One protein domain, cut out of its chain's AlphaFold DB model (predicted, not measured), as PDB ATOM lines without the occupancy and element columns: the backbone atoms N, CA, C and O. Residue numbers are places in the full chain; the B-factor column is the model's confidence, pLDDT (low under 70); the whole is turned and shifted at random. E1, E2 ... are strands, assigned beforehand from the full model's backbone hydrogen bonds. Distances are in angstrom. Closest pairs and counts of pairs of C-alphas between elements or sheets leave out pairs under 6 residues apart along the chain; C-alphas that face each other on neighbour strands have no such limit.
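What this domain is: This is residues 164 to 322 of the 572 residues of an uncharacterized protein of bacterium HR17 (UniProt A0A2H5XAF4). A long, strongly twisted sheet of five strands runs through the domain, and a small three-stranded sheet packs face to face on its E5, E4 and E7 part, strands crossed, as a partial sandwich. The E1 and E10 side of the large sheet is not covered by the small one, and a separate hairpin, E8 and E9, lies far from the middle. The printed part has 159 residues, with no named helix and ten strands, E1 to E10 in chain order; the class is all strand, though under half of the residues, 67, are in named strands. The sheets run E5 - E4 - E7 - E1 - E10, E2 - E3 - E6 and E8 - E9, each antiparallel. The whole is only just compact, close to loose, with a radius of gyration of the C-alphas of 18.0 A and spans of 55 by 42 by 26 A.

Where its parts are: Begin in the large sheet with E7, residues 262 to 274, the longest strand; find C-alpha 262 at (-27.382, -34.737, -3.627) and run 30.9 A to C-alpha 274 at (-42.256, -58.470, -16.664), with a bend of 55 degrees at residue 266. Beside it find E4, residues 220 to 229, 25.6 A, which bends by 53 degrees at residue 226, and then E5, residues 242 to 250, 24.8 A. Toward the other edge are E1, residues 167 to 174, 22.4 A, and E10, residues 314 to 321, 21.4 A, whose last C-alpha is at (-50.028, -49.165, -22.304). The short strands are E2, residues 197 to 200, E3, 207 to 210, E6, 255 to 257, E8, 287 to 290, and E9, 294 to 297.

How they stand to each other: In the large sheet look at N 224 and O 269, 2.7 A apart, for E4 and E7; N 225 and O 245, 2.8 A, for the hairpin E4 and E5; N 173 and O 270, 2.8 A, for E7 and E1; and N 170 and O 318, 2.9 A, for E1 and E10. The two sheets of the sandwich have strands at 53 degrees to each other; the closest C-alphas of E2 and E7 are those of Phe 200 and Val 265, 7.1 A apart. In the small sheet, N 199 and O 209 of the hairpin E2 and E3 are 2.9 A apart, and N 208 and O 256 of E3 and E6 are 2.8 A apart. In the hairpin E8 and E9, N 288 and O 296 are 2.8 A apart; E8 is only just apart from E7, their closest C-alphas 8.1 A apart.

The domain as a whole: The C-alphas of Gly 186 and Pro 292, the two farthest apart, are 57.7 A from each other. The printed part has no cut; the links E1 to E2, E4 to E5, E7 to E8 and E9 to E10 are long. Mean pLDDT of the printed part is 71.0, with 72 residues under 70, among them residues 231 to 246, 273 to 302 and 314 to 322.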
ATOM      1  N   GLN A 164     -45.653 -56.554 -28.158       46.97
ATOM      2  CA  GLN A 164     -44.791 -56.354 -26.989       46.97
ATOM      3  C   GLN A 164     -44.413 -54.875 -26.800       46.97
ATOM      4  O   GLN A 164     -44.207 -54.448 -25.669       46.97
ATOM      5  N   ASP A 165     -44.417 -54.074 -27.872       44.75
ATOM      6  CA  ASP A 165     -44.145 -52.630 -27.827       44.75
ATOM      7  C   ASP A 165     -45.353 -51.797 -27.356       44.75
ATOM      8  O   ASP A 165     -45.273 -50.578 -27.206       44.75
ATOM      9  N   ILE A 166     -46.510 -52.434 -27.135       46.59
ATOM     10  CA  ILE A 166     -47.787 -51.746 -26.886       46.59
ATOM     11  C   ILE A 166     -48.184 -51.805 -25.405       46.59
ATOM     12  O   ILE A 166     -48.877 -50.907 -24.921       46.59
ATOM     13  N   VAL A 167     -47.734 -52.818 -24.654       49.25
ATOM     14  CA  VAL A 167     -48.049 -52.979 -23.225       49.25
ATOM     15  C   VAL A 167     -46.789 -53.278 -22.427       49.25
ATOM     16  O   VAL A 167     -46.141 -54.301 -22.622       49.25
ATOM     17  N   TRP A 168     -46.499 -52.413 -21.460       52.38
ATOM     18  CA  TRP A 168     -45.384 -52.556 -20.541       52.38
ATOM     19  C   TRP A 168     -45.890 -52.942 -19.157       52.38
ATOM     20  O   TRP A 168     -46.479 -52.137 -18.437       52.38
ATOM     21  N   VAL A 169     -45.649 -54.186 -18.762       60.88
ATOM     22  CA  VAL A 169     -45.932 -54.667 -17.407       60.88
ATOM     23  C   VAL A 169     -44.631 -54.647 -16.621       60.88
ATOM     24  O   VAL A 169     -43.603 -55.104 -17.116       60.88
ATOM     25  N   TYR A 170     -44.636 -54.114 -15.406       65.06
ATOM     26  CA  TYR A 170     -43.445 -54.120 -14.564       65.06
ATOM     27  C   TYR A 170     -43.763 -54.062 -13.081       65.06
ATOM     28  O   TYR A 170     -44.809 -53.584 -12.636       65.06
ATOM     29  N   ARG A 171     -42.806 -54.542 -12.296       71.69
ATOM     30  CA  ARG A 171     -42.834 -54.512 -10.844       71.69
ATOM     31  C   ARG A 171     -41.873 -53.456 -10.321       71.69
ATOM     32  O   ARG A 171     -40.703 -53.461 -10.685       71.69
ATOM     33  N   GLU A 172     -42.337 -52.583  -9.436       73.44
ATOM     34  CA  GLU A 172     -41.440 -51.675  -8.715       73.44
ATOM     35  C   GLU A 172     -40.658 -52.478  -7.654       73.44
ATOM     36  O   GLU A 172     -41.255 -53.222  -6.877       73.44
ATOM     37  N   VAL A 173     -39.330 -52.346  -7.604       77.00
ATOM     38  CA  VAL A 173     -38.462 -52.963  -6.586       77.00
ATOM     39  C   VAL A 173     -37.682 -51.870  -5.871       77.00
ATOM     40  O   VAL A 173     -36.912 -51.132  -6.481       77.00
ATOM     41  N   ARG A 174     -37.872 -51.756  -4.559       83.38
ATOM     42  CA  ARG A 174     -37.210 -50.746  -3.733       83.38
ATOM     43  C   ARG A 174     -35.852 -51.222  -3.260       83.38
ATOM     44  O   ARG A 174     -35.725 -52.308  -2.687       83.38
ATOM     45  N   TYR A 175     -34.861 -50.360  -3.430       86.56
ATOM     46  CA  TYR A 175     -33.521 -50.617  -2.945       86.56
ATOM     47  C   TYR A 175     -33.427 -50.316  -1.458       86.56
ATOM     48  O   TYR A 175     -34.092 -49.419  -0.932       86.56
ATOM     49  N   ARG A 176     -32.555 -51.053  -0.777       88.38
ATOM     50  CA  ARG A 176     -32.231 -50.805   0.628       88.38
ATOM     51  C   ARG A 176     -30.894 -50.096   0.744       88.38
ATOM     52  O   ARG A 176     -29.933 -50.468   0.080       88.38
ATOM     53  N   PHE A 177     -30.832 -49.100   1.615       87.62
ATOM     54  CA  PHE A 177     -29.563 -48.482   1.970       87.62
ATOM     55  C   PHE A 177     -28.687 -49.497   2.716       87.62
ATOM     56  O   PHE A 177     -29.155 -50.132   3.667       87.62
ATOM     57  N   SER A 178     -27.431 -49.628   2.305       86.19
ATOM     58  CA  SER A 178     -26.424 -50.459   2.958       86.19
ATOM     59  C   SER A 178     -25.303 -49.590   3.515       86.19
ATOM     60  O   SER A 178     -24.864 -48.634   2.885       86.19
ATOM     61  N   ALA A 179     -24.849 -49.929   4.718       83.25
ATOM     62  CA  ALA A 179     -23.739 -49.270   5.410       83.25
ATOM     63  C   ALA A 179     -22.666 -50.276   5.851       83.25
ATOM     64  O   ALA A 179     -21.886 -49.997   6.760       83.25
ATOM     65  N   GLN A 180     -22.695 -51.485   5.287       86.06
ATOM     66  CA  GLN A 180     -21.820 -52.581   5.682       86.06
ATOM     67  C   GLN A 180     -20.650 -52.681   4.711       86.06
ATOM     68  O   GLN A 180     -20.870 -52.915   3.530       86.06
ATOM     69  N   ASP A 181     -19.435 -52.569   5.237       85.81
ATOM     70  CA  ASP A 181     -18.214 -53.035   4.579       85.81
ATOM     71  C   ASP A 181     -18.147 -54.559   4.784       85.81
ATOM     72  O   ASP A 181     -17.942 -55.044   5.903       85.81
ATOM     73  N   ARG A 182     -18.469 -55.319   3.734       87.12
ATOM     74  CA  ARG A 182     -18.576 -56.786   3.786       87.12
ATOM     75  C   ARG A 182     -17.276 -57.457   3.379       87.12
ATOM     76  O   ARG A 182     -17.030 -58.590   3.798       87.12
ATOM     77  N   ASN A 183     -16.477 -56.790   2.554       86.31
ATOM     78  CA  ASN A 183     -15.214 -57.312   2.063       86.31
ATOM     79  C   ASN A 183     -14.037 -57.007   3.024       86.31
ATOM     80  O   ASN A 183     -12.997 -57.667   2.939       86.31
ATOM     81  N   GLY A 184     -14.228 -56.095   3.985       85.56
ATOM     82  CA  GLY A 184     -13.272 -55.718   5.023       85.56
ATOM     83  C   GLY A 184     -12.160 -54.777   4.551       85.56
ATOM     84  O   GLY A 184     -11.096 -54.756   5.180       85.56
ATOM     85  N   ASP A 185     -12.356 -54.049   3.449       87.19
ATOM     86  CA  ASP A 185     -11.363 -53.144   2.853       87.19
ATOM     87  C   ASP A 185     -11.329 -51.742   3.497       87.19
ATOM     88  O   ASP A 185     -10.433 -50.940   3.213       87.19
ATOM     89  N   GLY A 186     -12.240 -51.471   4.436       83.62
ATOM     90  CA  GLY A 186     -12.363 -50.206   5.153       83.62
ATOM     91  C   GLY A 186     -13.205 -49.156   4.425       83.62
ATOM     92  O   GLY A 186     -13.270 -48.015   4.897       83.62
ATOM     93  N   GLN A 187     -13.828 -49.502   3.300       82.19
ATOM     94  CA  GLN A 187     -14.728 -48.659   2.519       82.19
ATOM     95  C   GLN A 187     -16.049 -49.402   2.269       82.19
ATOM     96  O   GLN A 187     -16.116 -50.617   2.340       82.19
ATOM     97  N   VAL A 188     -17.132 -48.662   2.016       83.00
ATOM     98  CA  VAL A 188     -18.388 -49.254   1.528       83.00
ATOM     99  C   VAL A 188     -18.497 -48.892   0.056       83.00
ATOM    100  O   VAL A 188     -18.612 -47.714  -0.280       83.00
ATOM    101  N   ASN A 189     -18.422 -49.882  -0.825       82.12
ATOM    102  CA  ASN A 189     -18.464 -49.679  -2.270       82.12
ATOM    103  C   ASN A 189     -19.331 -50.745  -2.965       82.12
ATOM    104  O   ASN A 189     -19.985 -51.564  -2.324       82.12
ATOM    105  N   SER A 190     -19.374 -50.731  -4.300       81.19
ATOM    106  CA  SER A 190     -20.199 -51.661  -5.083       81.19
ATOM    107  C   SER A 190     -19.878 -53.142  -4.850       81.19
ATOM    108  O   SER A 190     -20.745 -53.979  -5.084       81.19
ATOM    109  N   ALA A 191     -18.663 -53.480  -4.402       83.31
ATOM    110  CA  ALA A 191     -18.275 -54.855  -4.082       83.31
ATOM    111  C   ALA A 191     -18.867 -55.347  -2.751       83.31
ATOM    112  O   ALA A 191     -18.955 -56.556  -2.533       83.31
ATOM    113  N   ASP A 192     -19.291 -54.434  -1.876       85.31
ATOM    114  CA  ASP A 192     -19.947 -54.769  -0.613       85.31
ATOM    115  C   ASP A 192     -21.449 -54.954  -0.759       85.31
ATOM    116  O   ASP A 192     -22.078 -55.562   0.107       85.31
ATOM    117  N   LEU A 193     -22.042 -54.419  -1.826       87.25
ATOM    118  CA  LEU A 193     -23.485 -54.377  -2.016       87.25
ATOM    119  C   LEU A 193     -24.027 -55.719  -2.511       87.25
ATOM    120  O   LEU A 193     -23.486 -56.343  -3.419       87.25
ATOM    121  N   GLN A 194     -25.141 -56.144  -1.917       85.56
ATOM    122  CA  GLN A 194     -25.956 -57.230  -2.461       85.56
ATOM    123  C   GLN A 194     -26.961 -56.678  -3.471       85.56
ATOM    124  O   GLN A 194     -27.242 -55.476  -3.492       85.56
ATOM    125  N   ASP A 195     -27.539 -57.564  -4.281       79.44
ATOM    126  CA  ASP A 195     -28.590 -57.197  -5.227       79.44
ATOM    127  C   ASP A 195     -29.671 -56.338  -4.552       79.44
ATOM    128  O   ASP A 195     -30.213 -56.680  -3.491       79.44
ATOM    129  N   PHE A 196     -30.018 -55.235  -5.217       81.62
ATOM    130  CA  PHE A 196     -31.012 -54.262  -4.756       81.62
ATOM    131  C   PHE A 196     -30.643 -53.548  -3.444       81.62
ATOM    132  O   PHE A 196     -31.514 -53.082  -2.704       81.62
ATOM    133  N   GLU A 197     -29.352 -53.432  -3.151       87.44
ATOM    134  CA  GLU A 197     -28.827 -52.485  -2.175       87.44
ATOM    135  C   GLU A 197     -28.146 -51.301  -2.862       87.44
ATOM    136  O   GLU A 197     -27.663 -51.394  -3.996       87.44
ATOM    137  N   PHE A 198     -28.119 -50.174  -2.158       91.50
ATOM    138  CA  PHE A 198     -27.376 -48.995  -2.571       91.50
ATOM    139  C   PHE A 198     -26.589 -48.400  -1.413       91.50
ATOM    140  O   PHE A 198     -26.976 -48.521  -0.248       91.50
ATOM    141  N   TYR A 199     -25.520 -47.695  -1.753       91.81
ATOM    142  CA  TYR A 199     -24.773 -46.849  -0.836       91.81
ATOM    143  C   TYR A 199     -24.627 -45.450  -1.434       91.81
ATOM    144  O   TYR A 199     -24.599 -45.269  -2.650       91.81
ATOM    145  N   PHE A 200     -24.574 -44.448  -0.566       91.44
ATOM    146  CA  PHE A 200     -24.401 -43.055  -0.945       91.44
ATOM    147  C   PHE A 200     -23.387 -42.418   0.001       91.44
ATOM    148  O   PHE A 200     -23.621 -42.382   1.214       91.44
ATOM    149  N   ASP A 201     -22.284 -41.926  -0.558       86.62
ATOM    150  CA  ASP A 201     -21.249 -41.207   0.177       86.62
ATOM    151  C   ASP A 201     -21.512 -39.696   0.077       86.62
ATOM    152  O   ASP A 201     -21.363 -39.122  -1.001       86.62
ATOM    153  N   PRO A 202     -21.844 -38.998   1.179       83.44
ATOM    154  CA  PRO A 202     -22.052 -37.551   1.154       83.44
ATOM    155  C   PRO A 202     -20.821 -36.737   0.718       83.44
ATOM    156  O   PRO A 202     -20.959 -35.544   0.445       83.44
ATOM    157  N   THR A 203     -19.620 -37.333   0.705       85.50
ATOM    158  CA  THR A 203     -18.400 -36.693   0.188       85.50
ATOM    159  C   THR A 203     -18.292 -36.750  -1.339       85.50
ATOM    160  O   THR A 203     -17.568 -35.940  -1.919       85.50
ATOM    161  N   GLN A 204     -19.059 -37.635  -1.981       89.38
ATOM    162  CA  GLN A 204     -19.237 -37.746  -3.429       89.38
ATOM    163  C   GLN A 204     -20.718 -37.514  -3.758       89.38
ATOM    164  O   GLN A 204     -21.473 -38.456  -4.004       89.38
ATOM    165  N   PRO A 205     -21.174 -36.253  -3.690       88.81
ATOM    166  CA  PRO A 205     -22.596 -35.930  -3.642       88.81
ATOM    167  C   PRO A 205     -23.353 -36.278  -4.928       88.81
ATOM    168  O   PRO A 205     -24.577 -36.347  -4.916       88.81
ATOM    169  N   ASP A 206     -22.652 -36.511  -6.027       90.38
ATOM    170  CA  ASP A 206     -23.199 -36.887  -7.321       90.38
ATOM    171  C   ASP A 206     -23.199 -38.403  -7.559       90.38
ATOM    172  O   ASP A 206     -23.655 -38.835  -8.607       90.38
ATOM    173  N   THR A 207     -22.701 -39.238  -6.645       91.81
ATOM    174  CA  THR A 207     -22.462 -40.660  -6.939       91.81
ATOM    175  C   THR A 207     -23.236 -41.583  -6.002       91.81
ATOM    176  O   THR A 207     -23.136 -41.512  -4.778       91.81
ATOM    177  N   ILE A 208     -24.001 -42.501  -6.593       92.00
ATOM    178  CA  ILE A 208     -24.695 -43.590  -5.906       92.00
ATOM    179  C   ILE A 208     -24.036 -44.909  -6.289       92.00
ATOM    180  O   ILE A 208     -23.926 -45.239  -7.466       92.00
ATOM    181  N   TYR A 209     -23.664 -45.704  -5.296       91.62
ATOM    182  CA  TYR A 209     -23.128 -47.045  -5.489       91.62
ATOM    183  C   TYR A 209     -24.252 -48.073  -5.462       91.62
ATOM    184  O   TYR A 209     -25.162 -47.996  -4.635       91.62
ATOM    185  N   LEU A 210     -24.185 -49.041  -6.369       89.94
ATOM    186  CA  LEU A 210     -25.186 -50.084  -6.572       89.94
ATOM    187  C   LEU A 210     -24.485 -51.433  -6.765       89.94
ATOM    188  O   LEU A 210     -23.342 -51.483  -7.214       89.94
ATOM    189  N   ALA A 211     -25.172 -52.541  -6.484       85.12
ATOM    190  CA  ALA A 211     -24.656 -53.856  -6.867       85.12
ATOM    191  C   ALA A 211     -24.511 -53.966  -8.397       85.12
ATOM    192  O   ALA A 211     -25.403 -53.535  -9.140       85.12
ATOM    193  N   ALA A 212     -23.387 -54.529  -8.846       79.50
ATOM    194  CA  ALA A 212     -23.102 -54.835 -10.247       79.50
ATOM    195  C   ALA A 212     -23.453 -56.297 -10.569       79.50
ATOM    196  O   ALA A 212     -23.365 -57.162  -9.700       79.50
ATOM    197  N   GLY A 213     -23.790 -56.588 -11.827       66.94
ATOM    198  CA  GLY A 213     -24.025 -57.957 -12.298       66.94
ATOM    199  C   GLY A 213     -25.424 -58.502 -12.005       66.94
ATOM    200  O   GLY A 213     -25.634 -59.716 -12.059       66.94
ATOM    201  N   VAL A 214     -26.391 -57.624 -11.725       69.19
ATOM    202  CA  VAL A 214     -27.803 -58.008 -11.632       69.19
ATOM    203  C   VAL A 214     -28.247 -58.439 -13.029       69.19
ATOM    204  O   VAL A 214     -28.539 -57.583 -13.847       69.19
ATOM    205  N   SER A 215     -28.269 -59.740 -13.334       64.44
ATOM    206  CA  SER A 215     -28.521 -60.228 -14.702       64.44
ATOM    207  C   SER A 215     -29.871 -59.743 -15.244       64.44
ATOM    208  O   SER A 215     -30.924 -60.220 -14.807       64.44
ATOM    209  N   ARG A 216     -29.850 -58.814 -16.212       68.00
ATOM    210  CA  ARG A 216     -31.045 -58.318 -16.906       68.00
ATOM    211  C   ARG A 216     -31.152 -58.889 -18.306       68.00
ATOM    212  O   ARG A 216     -30.168 -59.045 -19.017       68.00
ATOM    213  N   ARG A 217     -32.391 -59.121 -18.740       61.62
ATOM    214  CA  ARG A 217     -32.680 -59.559 -20.111       61.62
ATOM    215  C   ARG A 217     -32.241 -58.520 -21.152       61.62
ATOM    216  O   ARG A 217     -31.796 -58.894 -22.226       61.62
ATOM    217  N   THR A 218     -32.329 -57.236 -20.806       62.72
ATOM    218  CA  THR A 218     -31.954 -56.096 -21.657       62.72
ATOM    219  C   THR A 218     -30.542 -55.562 -21.387       62.72
ATOM    220  O   THR A 218     -30.124 -54.611 -22.041       62.72
ATOM    221  N   GLY A 219     -29.812 -56.110 -20.403       72.50
ATOM    222  CA  GLY A 219     -28.528 -55.554 -19.942       72.50
ATOM    223  C   GLY A 219     -28.630 -54.177 -19.267       72.50
ATOM    224  O   GLY A 219     -27.624 -53.502 -19.062       72.50
ATOM    225  N   GLN A 220     -29.845 -53.707 -18.959       75.94
ATOM    226  CA  GLN A 220     -30.092 -52.357 -18.453       75.94
ATOM    227  C   GLN A 220     -31.070 -52.352 -17.278       75.94
ATOM    228  O   GLN A 220     -32.021 -53.133 -17.216       75.94
ATOM    229  N   ARG A 221     -30.834 -51.420 -16.356       79.75
ATOM    230  CA  ARG A 221     -31.601 -51.144 -15.141       79.75
ATOM    231  C   ARG A 221     -32.271 -49.792 -15.272       79.75
ATOM    232  O   ARG A 221     -31.668 -48.832 -15.751       79.75
ATOM    233  N   VAL A 222     -33.502 -49.712 -14.796       77.19
ATOM    234  CA  VAL A 222     -34.334 -48.513 -14.896       77.19
ATOM    235  C   VAL A 222     -34.588 -48.027 -13.485       77.19
ATOM    236  O   VAL A 222     -35.376 -48.624 -12.758       77.19
ATOM    237  N   LEU A 223     -33.880 -46.983 -13.071       81.00
ATOM    238  CA  LEU A 223     -33.860 -46.525 -11.688       81.00
ATOM    239  C   LEU A 223     -34.544 -45.173 -11.566       81.00
ATOM    240  O   LEU A 223     -34.083 -44.176 -12.116       81.00
ATOM    241  N   ARG A 224     -35.614 -45.124 -10.781       78.88
ATOM    242  CA  ARG A 224     -36.198 -43.889 -10.281       78.88
ATOM    243  C   ARG A 224     -35.531 -43.530  -8.964       78.88
ATOM    244  O   ARG A 224     -35.694 -44.229  -7.965       78.88
ATOM    245  N   VAL A 225     -34.802 -42.426  -8.956       78.81
ATOM    246  CA  VAL A 225     -34.069 -41.939  -7.790       78.81
ATOM    247  C   VAL A 225     -34.734 -40.675  -7.279       78.81
ATOM    248  O   VAL A 225     -34.910 -39.703  -8.008       78.81
ATOM    249  N   THR A 226     -35.087 -40.686  -6.000       79.25
ATOM    250  CA  THR A 226     -35.581 -39.524  -5.271       79.25
ATOM    251  C   THR A 226     -34.517 -39.080  -4.278       79.25
ATOM    252  O   THR A 226     -34.124 -39.859  -3.411       79.25
ATOM    253  N   TYR A 227     -34.056 -37.836  -4.361       81.00
ATOM    254  CA  TYR A 227     -32.982 -37.323  -3.508       81.00
ATOM    255  C   TYR A 227     -33.186 -35.861  -3.123       81.00
ATOM    256  O   TYR A 227     -33.970 -35.139  -3.732       81.00
ATOM    257  N   LEU A 228     -32.500 -35.431  -2.064       79.69
ATOM    258  CA  LEU A 228     -32.443 -34.035  -1.658       79.69
ATOM    259  C   LEU A 228     -31.259 -33.348  -2.323       79.69
ATOM    260  O   LEU A 228     -30.142 -33.828  -2.159       79.69
ATOM    261  N   ARG A 229     -31.463 -32.216  -2.998       79.69
ATOM    262  CA  ARG A 229     -30.379 -31.441  -3.631       79.69
ATOM    263  C   ARG A 229     -29.394 -30.882  -2.587       79.69
ATOM    264  O   ARG A 229     -29.814 -30.404  -1.528       79.69
ATOM    265  N   GLN A 230     -28.091 -30.924  -2.877       76.06
ATOM    266  CA  GLN A 230     -27.020 -30.426  -2.003       76.06
ATOM    267  C   GLN A 230     -26.909 -28.906  -2.027       76.06
ATOM    268  O   GLN A 230     -26.946 -28.265  -0.975       76.06
ATOM    269  N   ASN A 231     -26.809 -28.335  -3.225       66.31
ATOM    270  CA  ASN A 231     -26.623 -26.908  -3.425       66.31
ATOM    271  C   ASN A 231     -27.768 -26.355  -4.267       66.31
ATOM    272  O   ASN A 231     -27.907 -26.675  -5.441       66.31
ATOM    273  N   GLY A 232     -28.584 -25.500  -3.655       56.88
ATOM    274  CA  GLY A 232     -29.405 -24.562  -4.404       56.88
ATOM    275  C   GLY A 232     -28.582 -23.308  -4.679       56.88
ATOM    276  O   GLY A 232     -28.161 -22.644  -3.726       56.88
ATOM    277  N   ALA A 233     -28.370 -22.958  -5.947       50.12
ATOM    278  CA  ALA A 233     -27.678 -21.740  -6.369       50.12
ATOM    279  C   ALA A 233     -28.353 -20.470  -5.816       50.12
ATOM    280  O   ALA A 233     -27.731 -19.416  -5.682       50.12
ATOM    281  N   THR A 234     -29.624 -20.577  -5.422       49.81
ATOM    282  CA  THR A 234     -30.406 -19.501  -4.811       49.81
ATOM    283  C   THR A 234     -31.084 -19.959  -3.509       49.81
ATOM    284  O   THR A 234     -31.346 -21.149  -3.322       49.81
ATOM    285  N   PRO A 235     -31.441 -19.036  -2.588       46.09
ATOM    286  CA  PRO A 235     -32.329 -19.343  -1.461       46.09
ATOM    287  C   PRO A 235     -33.669 -19.967  -1.891       46.09
ATOM    288  O   PRO A 235     -34.289 -20.662  -1.099       46.09
ATOM    289  N   LEU A 236     -34.095 -19.743  -3.143       42.97
ATOM    290  CA  LEU A 236     -35.302 -20.321  -3.734       42.97
ATOM    291  C   LEU A 236     -35.159 -21.809  -4.100       42.97
ATOM    292  O   LEU A 236     -36.115 -22.556  -3.934       42.97
ATOM    293  N   GLU A 237     -33.993 -22.256  -4.574       48.91
ATOM    294  CA  GLU A 237     -33.734 -23.676  -4.882       48.91
ATOM    295  C   GLU A 237     -33.619 -24.545  -3.619       48.91
ATOM    296  O   GLU A 237     -33.784 -25.758  -3.680       48.91
ATOM    297  N   ARG A 238     -33.413 -23.927  -2.448       53.41
ATOM    298  CA  ARG A 238     -33.479 -24.620  -1.150       53.41
ATOM    299  C   ARG A 238     -34.911 -24.978  -0.720       53.41
ATOM    300  O   ARG A 238     -35.065 -25.829   0.149       53.41
ATOM    301  N   ASP A 239     -35.938 -24.357  -1.314       46.69
ATOM    302  CA  ASP A 239     -37.346 -24.487  -0.892       46.69
ATOM    303  C   ASP A 239     -38.130 -25.612  -1.617       46.69
ATOM    304  O   ASP A 239     -39.253 -25.922  -1.219       46.69
ATOM    305  N   SER A 240     -37.576 -26.244  -2.661       53.84
ATOM    306  CA  SER A 240     -38.074 -27.513  -3.236       53.84
ATOM    307  C   SER A 240     -36.944 -28.534  -3.234       53.84
ATOM    308  O   SER A 240     -36.286 -28.734  -4.248       53.84
ATOM    309  N   PRO A 241     -36.662 -29.144  -2.073       59.81
ATOM    310  CA  PRO A 241     -35.414 -29.857  -1.892       59.81
ATOM    311  C   PRO A 241     -35.421 -31.233  -2.566       59.81
ATOM    312  O   PRO A 241     -34.349 -31.789  -2.731       59.81
ATOM    313  N   VAL A 242     -36.584 -31.781  -2.948       64.56
ATOM    314  CA  VAL A 242     -36.726 -33.150  -3.467       64.56
ATOM    315  C   VAL A 242     -36.667 -33.170  -4.996       64.56
ATOM    316  O   VAL A 242     -37.588 -32.691  -5.656       64.56
ATOM    317  N   VAL A 243     -35.624 -33.791  -5.534       67.06
ATOM    318  CA  VAL A 243     -35.457 -34.133  -6.949       67.06
ATOM    319  C   VAL A 243     -35.907 -35.579  -7.161       67.06
ATOM    320  O   VAL A 243     -35.672 -36.431  -6.304       67.06
ATOM    321  N   ARG A 244     -36.596 -35.855  -8.273       69.38
ATOM    322  CA  ARG A 244     -37.040 -37.200  -8.672       69.38
ATOM    323  C   ARG A 244     -36.666 -37.433 -10.120       69.38
ATOM    324  O   ARG A 244     -37.305 -36.865 -10.996       69.38
ATOM    325  N   GLU A 245     -35.684 -38.277 -10.369       69.38
ATOM    326  CA  GLU A 245     -35.147 -38.490 -11.708       69.38
ATOM    327  C   GLU A 245     -35.159 -39.962 -12.095       69.38
ATOM    328  O   GLU A 245     -35.126 -40.850 -11.242       69.38
ATOM    329  N   LEU A 246     -35.227 -40.204 -13.402       68.44
ATOM    330  CA  LEU A 246     -35.152 -41.528 -13.994       68.44
ATOM    331  C   LEU A 246     -33.792 -41.706 -14.667       68.44
ATOM    332  O   LEU A 246     -33.336 -40.839 -15.421       68.44
ATOM    333  N   TYR A 247     -33.177 -42.850 -14.410       75.12
ATOM    334  CA  TYR A 247     -31.862 -43.210 -14.903       75.12
ATOM    335  C   TYR A 247     -31.906 -44.570 -15.579       75.12
ATOM    336  O   TYR A 247     -32.500 -45.514 -15.060       75.12
ATOM    337  N   LEU A 248     -31.234 -44.661 -16.722       76.44
ATOM    338  CA  LEU A 248     -30.950 -45.917 -17.394       76.44
ATOM    339  C   LEU A 248     -29.495 -46.278 -17.091       76.44
ATOM    340  O   LEU A 248     -28.581 -45.548 -17.473       76.44
ATOM    341  N   VAL A 249     -29.286 -47.361 -16.353       80.50
ATOM    342  CA  VAL A 249     -27.964 -47.775 -15.869       80.50
ATOM    343  C   VAL A 249     -27.643 -49.142 -16.441       80.50
ATOM    344  O   VAL A 249     -28.471 -50.043 -16.394       80.50
ATOM    345  N   ASP A 250     -26.446 -49.303 -16.989       81.69
ATOM    346  CA  ASP A 250     -25.960 -50.607 -17.435       81.69
ATOM    347  C   ASP A 250     -25.857 -51.560 -16.232       81.69
ATOM    348  O   ASP A 250     -25.380 -51.175 -15.160       81.69
ATOM    349  N   ASP A 251     -26.348 -52.791 -16.371       79.06
ATOM    350  CA  ASP A 251     -26.418 -53.733 -15.251       79.06
ATOM    351  C   ASP A 251     -25.045 -54.244 -14.777       79.06
ATOM    352  O   ASP A 251     -24.922 -54.741 -13.652       79.06
ATOM    353  N   THR A 252     -23.997 -54.034 -15.577       80.31
ATOM    354  CA  THR A 252     -22.602 -54.328 -15.232       80.31
ATOM    355  C   THR A 252     -21.925 -53.199 -14.456       80.31
ATOM    356  O   THR A 252     -20.868 -53.408 -13.854       80.31
ATOM    357  N   VAL A 253     -22.526 -52.006 -14.425       80.19
ATOM    358  CA  VAL A 253     -21.945 -50.826 -13.784       80.19
ATOM    359  C   VAL A 253     -22.442 -50.721 -12.340       80.19
ATOM    360  O   VAL A 253     -23.628 -50.561 -12.065       80.19
ATOM    361  N   GLY A 254     -21.506 -50.790 -11.388       84.44
ATOM    362  CA  GLY A 254     -21.775 -50.731  -9.943       84.44
ATOM    363  C   GLY A 254     -22.020 -49.326  -9.382       84.44
ATOM    364  O   GLY A 254     -21.915 -49.110  -8.177       84.44
ATOM    365  N   GLN A 255     -22.294 -48.343 -10.234       88.56
ATOM    366  CA  GLN A 255     -22.495 -46.963  -9.809       88.56
ATOM    367  C   GLN A 255     -23.406 -46.196 -10.763       88.56
ATOM    368  O   GLN A 255     -23.506 -46.499 -11.951       88.56
ATOM    369  N   LEU A 256     -24.040 -45.168 -10.223       89.25
ATOM    370  CA  LEU A 256     -24.894 -44.227 -10.914       89.25
ATOM    371  C   LEU A 256     -24.430 -42.808 -10.575       89.25
ATOM    372  O   LEU A 256     -24.341 -42.458  -9.400       89.25
ATOM    373  N   THR A 257     -24.193 -41.987 -11.595       90.06
ATOM    374  CA  THR A 257     -23.915 -40.557 -11.424       90.06
ATOM    375  C   THR A 257     -25.207 -39.760 -11.568       90.06
ATOM    376  O   THR A 257     -25.895 -39.846 -12.587       90.06
ATOM    377  N   LEU A 258     -25.538 -38.997 -10.535       86.75
ATOM    378  CA  LEU A 258     -26.658 -38.079 -10.482       86.75
ATOM    379  C   LEU A 258     -26.406 -36.869 -11.373       86.75
ATOM    380  O   LEU A 258     -25.277 -36.408 -11.534       86.75
ATOM    381  N   ARG A 259     -27.481 -36.316 -11.935       80.94
ATOM    382  CA  ARG A 259     -27.398 -35.097 -12.754       80.94
ATOM    383  C   ARG A 259     -27.128 -33.850 -11.916       80.94
ATOM    384  O   ARG A 259     -26.650 -32.847 -12.439       80.94
ATOM    385  N   GLU A 260     -27.441 -33.915 -10.625       79.62
ATOM    386  CA  GLU A 260     -27.221 -32.843  -9.664       79.62
ATOM    387  C   GLU A 260     -26.724 -33.408  -8.335       79.62
ATOM    388  O   GLU A 260     -27.205 -34.450  -7.883       79.62
ATOM    389  N   ASP A 261     -25.839 -32.664  -7.674       85.88
ATOM    390  CA  ASP A 261     -25.334 -32.998  -6.345       85.88
ATOM    391  C   ASP A 261     -26.484 -33.220  -5.352       85.88
ATOM    392  O   ASP A 261     -27.332 -32.345  -5.126       85.88
ATOM    393  N   ALA A 262     -26.475 -34.374  -4.696       86.62
ATOM    394  CA  ALA A 262     -27.382 -34.737  -3.627       86.62
ATOM    395  C   ALA A 262     -26.752 -34.503  -2.249       86.62
ATOM    396  O   ALA A 262     -25.584 -34.768  -1.985       86.62
ATOM    397  N   ARG A 263     -27.559 -34.019  -1.307       85.75
ATOM    398  CA  ARG A 263     -27.255 -34.052   0.128       85.75
ATOM    399  C   ARG A 263     -27.577 -35.412   0.734       85.75
ATOM    400  O   ARG A 263     -26.934 -35.826   1.695       85.75
ATOM    401  N   SER A 264     -28.641 -36.047   0.252       85.12
ATOM    402  CA  SER A 264     -29.110 -37.342   0.742       85.12
ATOM    403  C   SER A 264     -30.027 -37.992  -0.278       85.12
ATOM    404  O   SER A 264     -30.897 -37.316  -0.827       85.12
ATOM    405  N   VAL A 265     -29.925 -39.303  -0.446       87.69
ATOM    406  CA  VAL A 265     -30.855 -40.088  -1.261       87.69
ATOM    407  C   VAL A 265     -32.003 -40.578  -0.380       87.69
ATOM    408  O   VAL A 265     -31.771 -41.126   0.695       87.69
ATOM    409  N   LEU A 266     -33.240 -40.330  -0.805       81.31
ATOM    410  CA  LEU A 266     -34.449 -40.695  -0.063       81.31
ATOM    411  C   LEU A 266     -34.984 -42.064  -0.482       81.31
ATOM    412  O   LEU A 266     -35.384 -42.853   0.368       81.31
ATOM    413  N   GLU A 267     -35.014 -42.333  -1.785       83.25
ATOM    414  CA  GLU A 267     -35.565 -43.567  -2.338       83.25
ATOM    415  C   GLU A 267     -34.881 -43.887  -3.666       83.25
ATOM    416  O   GLU A 267     -34.667 -42.997  -4.489       83.25
ATOM    417  N   ILE A 268     -34.575 -45.165  -3.882       85.56
ATOM    418  CA  ILE A 268     -34.237 -45.703  -5.198       85.56
ATOM    419  C   ILE A 268     -35.207 -46.845  -5.468       85.56
ATOM    420  O   ILE A 268     -35.254 -47.825  -4.720       85.56
ATOM    421  N   THR A 269     -35.971 -46.701  -6.539       80.25
ATOM    422  CA  THR A 269     -36.939 -47.692  -6.995       80.25
ATOM    423  C   THR A 269     -36.566 -48.105  -8.400       80.25
ATOM    424  O   THR A 269     -36.425 -47.262  -9.276       80.25
ATOM    425  N   GLU A 270     -36.411 -49.398  -8.623       81.69
ATOM    426  CA  GLU A 270     -36.186 -49.949  -9.948       81.69
ATOM    427  C   GLU A 270     -37.480 -50.459 -10.559       81.69
ATOM    428  O   GLU A 270     -38.300 -51.077  -9.881       81.69
ATOM    429  N   GLU A 271     -37.643 -50.229 -11.854       75.75
ATOM    430  CA  GLU A 271     -38.720 -50.810 -12.642       75.75
ATOM    431  C   GLU A 271     -38.233 -52.143 -13.216       75.75
ATOM    432  O   GLU A 271     -37.316 -52.199 -14.035       75.75
ATOM    433  N   PHE A 272     -38.812 -53.242 -12.732       72.06
ATOM    434  CA  PHE A 272     -38.498 -54.595 -13.173       72.06
ATOM    435  C   PHE A 272     -39.512 -55.019 -14.240       72.06
ATOM    436  O   PHE A 272     -40.631 -55.394 -13.875       72.06
ATOM    437  N   PRO A 273     -39.176 -54.956 -15.540       68.12
ATOM    438  CA  PRO A 273     -40.101 -55.345 -16.591       68.12
ATOM    439  C   PRO A 273     -40.443 -56.826 -16.477       68.12
ATOM    440  O   PRO A 273     -39.564 -57.677 -16.333       68.12
ATOM    441  N   ILE A 274     -41.733 -57.119 -16.557       68.06
ATOM    442  CA  ILE A 274     -42.256 -58.470 -16.664       68.06
ATOM    443  C   ILE A 274     -42.540 -58.646 -18.151       68.06
ATOM    444  O   ILE A 274     -43.462 -58.042 -18.698       68.06
ATOM    445  N   MET A 275     -41.667 -59.391 -18.821       60.91
ATOM    446  CA  MET A 275     -41.666 -59.533 -20.276       60.91
ATOM    447  C   MET A 275     -42.154 -60.930 -20.674       60.91
ATOM    448  O   MET A 275     -41.758 -61.894 -20.014       60.91
ATOM    449  N   PRO A 276     -42.946 -61.058 -21.754       54.31
ATOM    450  CA  PRO A 276     -43.322 -62.351 -22.326       54.31
ATOM    451  C   PRO A 276     -42.085 -63.147 -22.781       54.31
ATOM    452  O   PRO A 276     -41.026 -62.577 -23.058       54.31
ATOM    453  N   ASP A 277     -42.180 -64.473 -22.830       53.00
ATOM    454  CA  ASP A 277     -41.080 -65.344 -23.254       53.00
ATOM    455  C   ASP A 277     -40.782 -65.175 -24.760       53.00
ATOM    456  O   ASP A 277     -41.685 -64.907 -25.554       53.00
ATOM    457  N   ASP A 278     -39.515 -65.365 -25.174       49.97
ATOM    458  CA  ASP A 278     -38.987 -65.078 -26.540       49.97
ATOM    459  C   ASP A 278     -39.614 -65.922 -27.678       49.97
ATOM    460  O   ASP A 278     -39.161 -65.890 -28.820       49.97
ATOM    461  N   GLY A 279     -40.661 -66.696 -27.396       46.41
ATOM    462  CA  GLY A 279     -41.404 -67.492 -28.376       46.41
ATOM    463  C   GLY A 279     -42.923 -67.340 -28.309       46.41
ATOM    464  O   GLY A 279     -43.616 -67.900 -29.158       46.41
ATOM    465  N   ALA A 280     -43.450 -66.595 -27.333       50.75
ATOM    466  CA  ALA A 280     -44.878 -66.387 -27.140       50.75
ATOM    467  C   ALA A 280     -45.109 -64.947 -26.653       50.75
ATOM    468  O   ALA A 280     -45.133 -64.701 -25.454       50.75
ATOM    469  N   PRO A 281     -45.314 -63.964 -27.551       50.28
ATOM    470  CA  PRO A 281     -45.381 -62.542 -27.190       50.28
ATOM    471  C   PRO A 281     -46.539 -62.169 -26.252       50.28
ATOM    472  O   PRO A 281     -46.628 -61.033 -25.800       50.28
ATOM    473  N   PHE A 282     -47.413 -63.125 -25.954       50.88
ATOM    474  CA  PHE A 282     -48.574 -62.977 -25.092       50.88
ATOM    475  C   PHE A 282     -48.491 -63.822 -23.818       50.88
ATOM    476  O   PHE A 282     -49.445 -63.803 -23.047       50.88
ATOM    477  N   GLU A 283     -47.398 -64.555 -23.597       49.19
ATOM    478  CA  GLU A 283     -47.236 -65.482 -22.476       49.19
ATOM    479  C   GLU A 283     -45.806 -65.394 -21.920       49.19
ATOM    480  O   GLU A 283     -44.825 -65.461 -22.653       49.19
ATOM    481  N   SER A 284     -45.687 -65.226 -20.611       63.50
ATOM    482  CA  SER A 284     -44.496 -65.549 -19.824       63.50
ATOM    483  C   SER A 284     -44.867 -66.603 -18.790       63.50
ATOM    484  O   SER A 284     -46.047 -66.768 -18.465       63.50
ATOM    485  N   ASP A 285     -43.861 -67.216 -18.166       60.41
ATOM    486  CA  ASP A 285     -44.044 -67.974 -16.920       60.41
ATOM    487  C   ASP A 285     -44.867 -67.214 -15.851       60.41
ATOM    488  O   ASP A 285     -45.481 -67.852 -14.995       60.41
ATOM    489  N   GLU A 286     -44.889 -65.870 -15.872       62.62
ATOM    490  CA  GLU A 286     -45.503 -65.008 -14.847       62.62
ATOM    491  C   GLU A 286     -46.879 -64.432 -15.234       62.62
ATOM    492  O   GLU A 286     -47.697 -64.137 -14.354       62.62
ATOM    493  N   PHE A 287     -47.174 -64.267 -16.528       65.31
ATOM    494  CA  PHE A 287     -48.457 -63.740 -17.005       65.31
ATOM    495  C   PHE A 287     -48.800 -64.151 -18.438       65.31
ATOM    496  O   PHE A 287     -47.922 -64.359 -19.265       65.31
ATOM    497  N   GLN A 288     -50.094 -64.165 -18.750       63.97
ATOM    498  CA  GLN A 288     -50.646 -64.411 -20.079       63.97
ATOM    499  C   GLN A 288     -51.718 -63.377 -20.450       63.97
ATOM    500  O   GLN A 288     -52.468 -62.901 -19.591       63.97
ATOM    501  N   PHE A 289     -51.847 -63.067 -21.738       54.59
ATOM    502  CA  PHE A 289     -52.989 -62.327 -22.273       54.59
ATOM    503  C   PHE A 289     -54.110 -63.285 -22.679       54.59
ATOM    504  O   PHE A 289     -53.964 -64.103 -23.584       54.59
ATOM    505  N   ILE A 290     -55.269 -63.135 -22.044       53.56
ATOM    506  CA  ILE A 290     -56.488 -63.870 -22.366       53.56
ATOM    507  C   ILE A 290     -57.415 -62.973 -23.208       53.56
ATOM    508  O   ILE A 290     -57.661 -61.814 -22.852       53.56
ATOM    509  N   PRO A 291     -57.979 -63.474 -24.319       46.16
ATOM    510  CA  PRO A 291     -58.955 -62.726 -25.104       46.16
ATOM    511  C   PRO A 291     -60.261 -62.413 -24.341       46.16
ATOM    512  O   PRO A 291     -60.748 -63.277 -23.607       46.16
ATOM    513  N   PRO A 292     -60.909 -61.250 -24.578       41.81
ATOM    514  CA  PRO A 292     -60.406 -60.051 -25.251       41.81
ATOM    515  C   PRO A 292     -59.829 -59.038 -24.231       41.81
ATOM    516  O   PRO A 292     -60.585 -58.373 -23.527       41.81
ATOM    517  N   GLY A 293     -58.497 -58.902 -24.168       44.75
ATOM    518  CA  GLY A 293     -57.807 -57.827 -23.427       44.75
ATOM    519  C   GLY A 293     -57.526 -58.084 -21.937       44.75
ATOM    520  O   GLY A 293     -57.123 -57.183 -21.213       44.75
ATOM    521  N   VAL A 294     -57.716 -59.296 -21.424       49.09
ATOM    522  CA  VAL A 294     -57.491 -59.571 -19.997       49.09
ATOM    523  C   VAL A 294     -56.051 -60.012 -19.769       49.09
ATOM    524  O   VAL A 294     -55.628 -61.028 -20.308       49.09
ATOM    525  N   LEU A 295     -55.313 -59.297 -18.920       52.72
ATOM    526  CA  LEU A 295     -54.011 -59.756 -18.439       52.72
ATOM    527  C   LEU A 295     -54.230 -60.649 -17.213       52.72
ATOM    528  O   LEU A 295     -54.812 -60.211 -16.214       52.72
ATOM    529  N   ALA A 296     -53.789 -61.899 -17.291       59.91
ATOM    530  CA  ALA A 296     -53.903 -62.871 -16.214       59.91
ATOM    531  C   ALA A 296     -52.516 -63.282 -15.724       59.91
ATOM    532  O   ALA A 296     -51.668 -63.663 -16.522       59.91
ATOM    533  N   PHE A 297     -52.307 -63.240 -14.413       65.00
ATOM    534  CA  PHE A 297     -51.044 -63.631 -13.797       65.00
ATOM    535  C   PHE A 297     -51.111 -65.069 -13.285       65.00
ATOM    536  O   PHE A 297     -52.148 -65.498 -12.772       65.00
ATOM    537  N   SER A 298     -50.015 -65.807 -13.443       63.44
ATOM    538  CA  SER A 298     -49.866 -67.176 -12.932       63.44
ATOM    539  C   SER A 298     -49.483 -67.195 -11.447       63.44
ATOM    540  O   SER A 298     -49.927 -68.080 -10.719       63.44
ATOM    541  N   ASP A 299     -48.699 -66.210 -10.989       62.78
ATOM    542  CA  ASP A 299     -48.377 -65.973  -9.576       62.78
ATOM    543  C   ASP A 299     -49.265 -64.834  -9.039       62.78
ATOM    544  O   ASP A 299     -49.386 -63.784  -9.685       62.78
ATOM    545  N   PRO A 300     -49.881 -64.991  -7.853       56.12
ATOM    546  CA  PRO A 300     -50.640 -63.920  -7.229       56.12
ATOM    547  C   PRO A 300     -49.820 -62.661  -6.892       56.12
ATOM    548  O   PRO A 300     -50.395 -61.606  -6.631       56.12
ATOM    549  N   MET A 301     -48.489 -62.718  -6.921       60.97
ATOM    550  CA  MET A 301     -47.640 -61.536  -6.803       60.97
ATOM    551  C   MET A 301     -46.462 -61.626  -7.784       60.97
ATOM    552  O   MET A 301     -45.383 -62.066  -7.387       60.97
ATOM    553  N   PRO A 302     -46.633 -61.161  -9.040       65.31
ATOM    554  CA  PRO A 302     -45.581 -61.194 -10.061       65.31
ATOM    555  C   PRO A 302     -44.306 -60.506  -9.570       65.31
ATOM    556  O   PRO A 302     -44.373 -59.433  -8.948       65.31
ATOM    557  N   ARG A 303     -43.152 -61.136  -9.791       71.62
ATOM    558  CA  ARG A 303     -41.905 -60.818  -9.083       71.62
ATOM    559  C   ARG A 303     -40.683 -61.312  -9.853       71.62
ATOM    560  O   ARG A 303     -40.780 -62.307 -10.551       71.62
ATOM    561  N   PRO A 304     -39.497 -60.733  -9.611       70.31
ATOM    562  CA  PRO A 304     -38.250 -61.304 -10.106       70.31
ATOM    563  C   PRO A 304     -38.096 -62.781  -9.704       70.31
ATOM    564  O   PRO A 304     -38.366 -63.158  -8.553       70.31
ATOM    565  N   ARG A 305     -37.607 -63.618 -10.629       68.25
ATOM    566  CA  ARG A 305     -37.308 -65.034 -10.358       68.25
ATOM    567  C   ARG A 305     -36.443 -65.179  -9.093       68.25
ATOM    568  O   ARG A 305     -35.426 -64.512  -8.934       68.25
ATOM    569  N   GLY A 306     -36.850 -66.080  -8.196       67.94
ATOM    570  CA  GLY A 306     -36.119 -66.413  -6.963       67.94
ATOM    571  C   GLY A 306     -36.506 -65.618  -5.708       67.94
ATOM    572  O   GLY A 306     -36.019 -65.932  -4.625       67.94
ATOM    573  N   TRP A 307     -37.396 -64.630  -5.805       69.00
ATOM    574  CA  TRP A 307     -37.788 -63.792  -4.659       69.00
ATOM    575  C   TRP A 307     -39.016 -64.302  -3.933       69.00
ATOM    576  O   TRP A 307     -39.908 -64.779  -4.583       69.00
ATOM    577  N   SER A 308     -39.173 -64.187  -2.619       73.69
ATOM    578  CA  SER A 308     -40.482 -64.542  -2.033       73.69
ATOM    579  C   SER A 308     -41.567 -63.544  -2.478       73.69
ATOM    580  O   SER A 308     -41.276 -62.348  -2.512       73.69
ATOM    581  N   PRO A 309     -42.822 -63.973  -2.741       64.94
ATOM    582  CA  PRO A 309     -43.958 -63.058  -2.879       64.94
ATOM    583  C   PRO A 309     -44.048 -62.061  -1.719       64.94
ATOM    584  O   PRO A 309     -44.365 -60.904  -1.919       64.94
ATOM    585  N   ALA A 310     -43.687 -62.466  -0.500       70.44
ATOM    586  CA  ALA A 310     -43.745 -61.612   0.685       70.44
ATOM    587  C   ALA A 310     -42.500 -60.720   0.895       70.44
ATOM    588  O   ALA A 310     -42.306 -60.197   1.995       70.44
ATOM    589  N   ASP A 311     -41.608 -60.580  -0.094       73.62
ATOM    590  CA  ASP A 311     -40.396 -59.778   0.084       73.62
ATOM    591  C   ASP A 311     -40.743 -58.286   0.285       73.62
ATOM    592  O   ASP A 311     -41.370 -57.682  -0.589       73.62
ATOM    593  N   PRO A 312     -40.304 -57.642   1.388       73.00
ATOM    594  CA  PRO A 312     -40.667 -56.254   1.686       73.00
ATOM    595  C   PRO A 312     -40.141 -55.227   0.675       73.00
ATOM    596  O   PRO A 312     -40.506 -54.056   0.742       73.00
ATOM    597  N   ARG A 313     -39.201 -55.620  -0.195       72.31
ATOM    598  CA  ARG A 313     -38.644 -54.757  -1.246       72.31
ATOM    599  C   ARG A 313     -39.556 -54.677  -2.467       72.31
ATOM    600  O   ARG A 313     -39.399 -53.756  -3.264       72.31
ATOM    601  N   LEU A 314     -40.489 -55.614  -2.634       67.19
ATOM    602  CA  LEU A 314     -41.434 -55.591  -3.745       67.19
ATOM    603  C   LEU A 314     -42.441 -54.452  -3.537       67.19
ATOM    604  O   LEU A 314     -43.255 -54.475  -2.617       67.19
ATOM    605  N   GLY A 315     -42.375 -53.451  -4.410       61.94
ATOM    606  CA  GLY A 315     -43.316 -52.340  -4.509       61.94
ATOM    607  C   GLY A 315     -44.592 -52.738  -5.245       61.94
ATOM    608  O   GLY A 315     -44.935 -53.917  -5.318       61.94
ATOM    609  N   ALA A 316     -45.320 -51.771  -5.793       54.25
ATOM    610  CA  ALA A 316     -46.550 -52.055  -6.523       54.25
ATOM    611  C   ALA A 316     -46.263 -52.656  -7.913       54.25
ATOM    612  O   ALA A 316     -45.233 -52.387  -8.533       54.25
ATOM    613  N   LEU A 317     -47.203 -53.463  -8.408       56.25
ATOM    614  CA  LEU A 317     -47.247 -53.869  -9.811       56.25
ATOM    615  C   LEU A 317     -47.854 -52.724 -10.638       56.25
ATOM    616  O   LEU A 317     -48.861 -52.140 -10.230       56.25
ATOM    617  N   ARG A 318     -47.247 -52.399 -11.782       54.12
ATOM    618  CA  ARG A 318     -47.696 -51.348 -12.701       54.12
ATOM    619  C   ARG A 318     -47.804 -51.896 -14.124       54.12
ATOM    620  O   ARG A 318     -47.048 -52.774 -14.532       54.12
ATOM    621  N   VAL A 319     -48.786 -51.379 -14.854       51.25
ATOM    622  CA  VAL A 319     -49.003 -51.663 -16.271       51.25
ATOM    623  C   VAL A 319     -49.165 -50.326 -16.980       51.25
ATOM    624  O   VAL A 319     -50.088 -49.577 -16.663       51.25
ATOM    625  N   ASP A 320     -48.270 -50.038 -17.914       48.03
ATOM    626  CA  ASP A 320     -48.358 -48.910 -18.837       48.03
ATOM    627  C   ASP A 320     -48.747 -49.445 -20.226       48.03
ATOM    628  O   ASP A 320     -48.352 -50.544 -20.605       48.03
ATOM    629  N   TYR A 321     -49.555 -48.710 -20.991       42.94
ATOM    630  CA  TYR A 321     -50.028 -49.165 -22.304       42.94
ATOM    631  C   TYR A 321     -50.159 -48.007 -23.294       42.94
ATOM    632  O   TYR A 321     -50.561 -46.900 -22.928       42.94
ATOM    633  N   CYS A 322     -49.823 -48.270 -24.558       33.94
ATOM    634  CA  CYS A 322     -49.963 -47.335 -25.669       33.94
ATOM    635  C   CYS A 322     -51.294 -47.573 -26.366       33.94
ATOM    636  O   CYS A 322     -51.626 -48.706 -26.705       33.94
TER     637      CYS A 322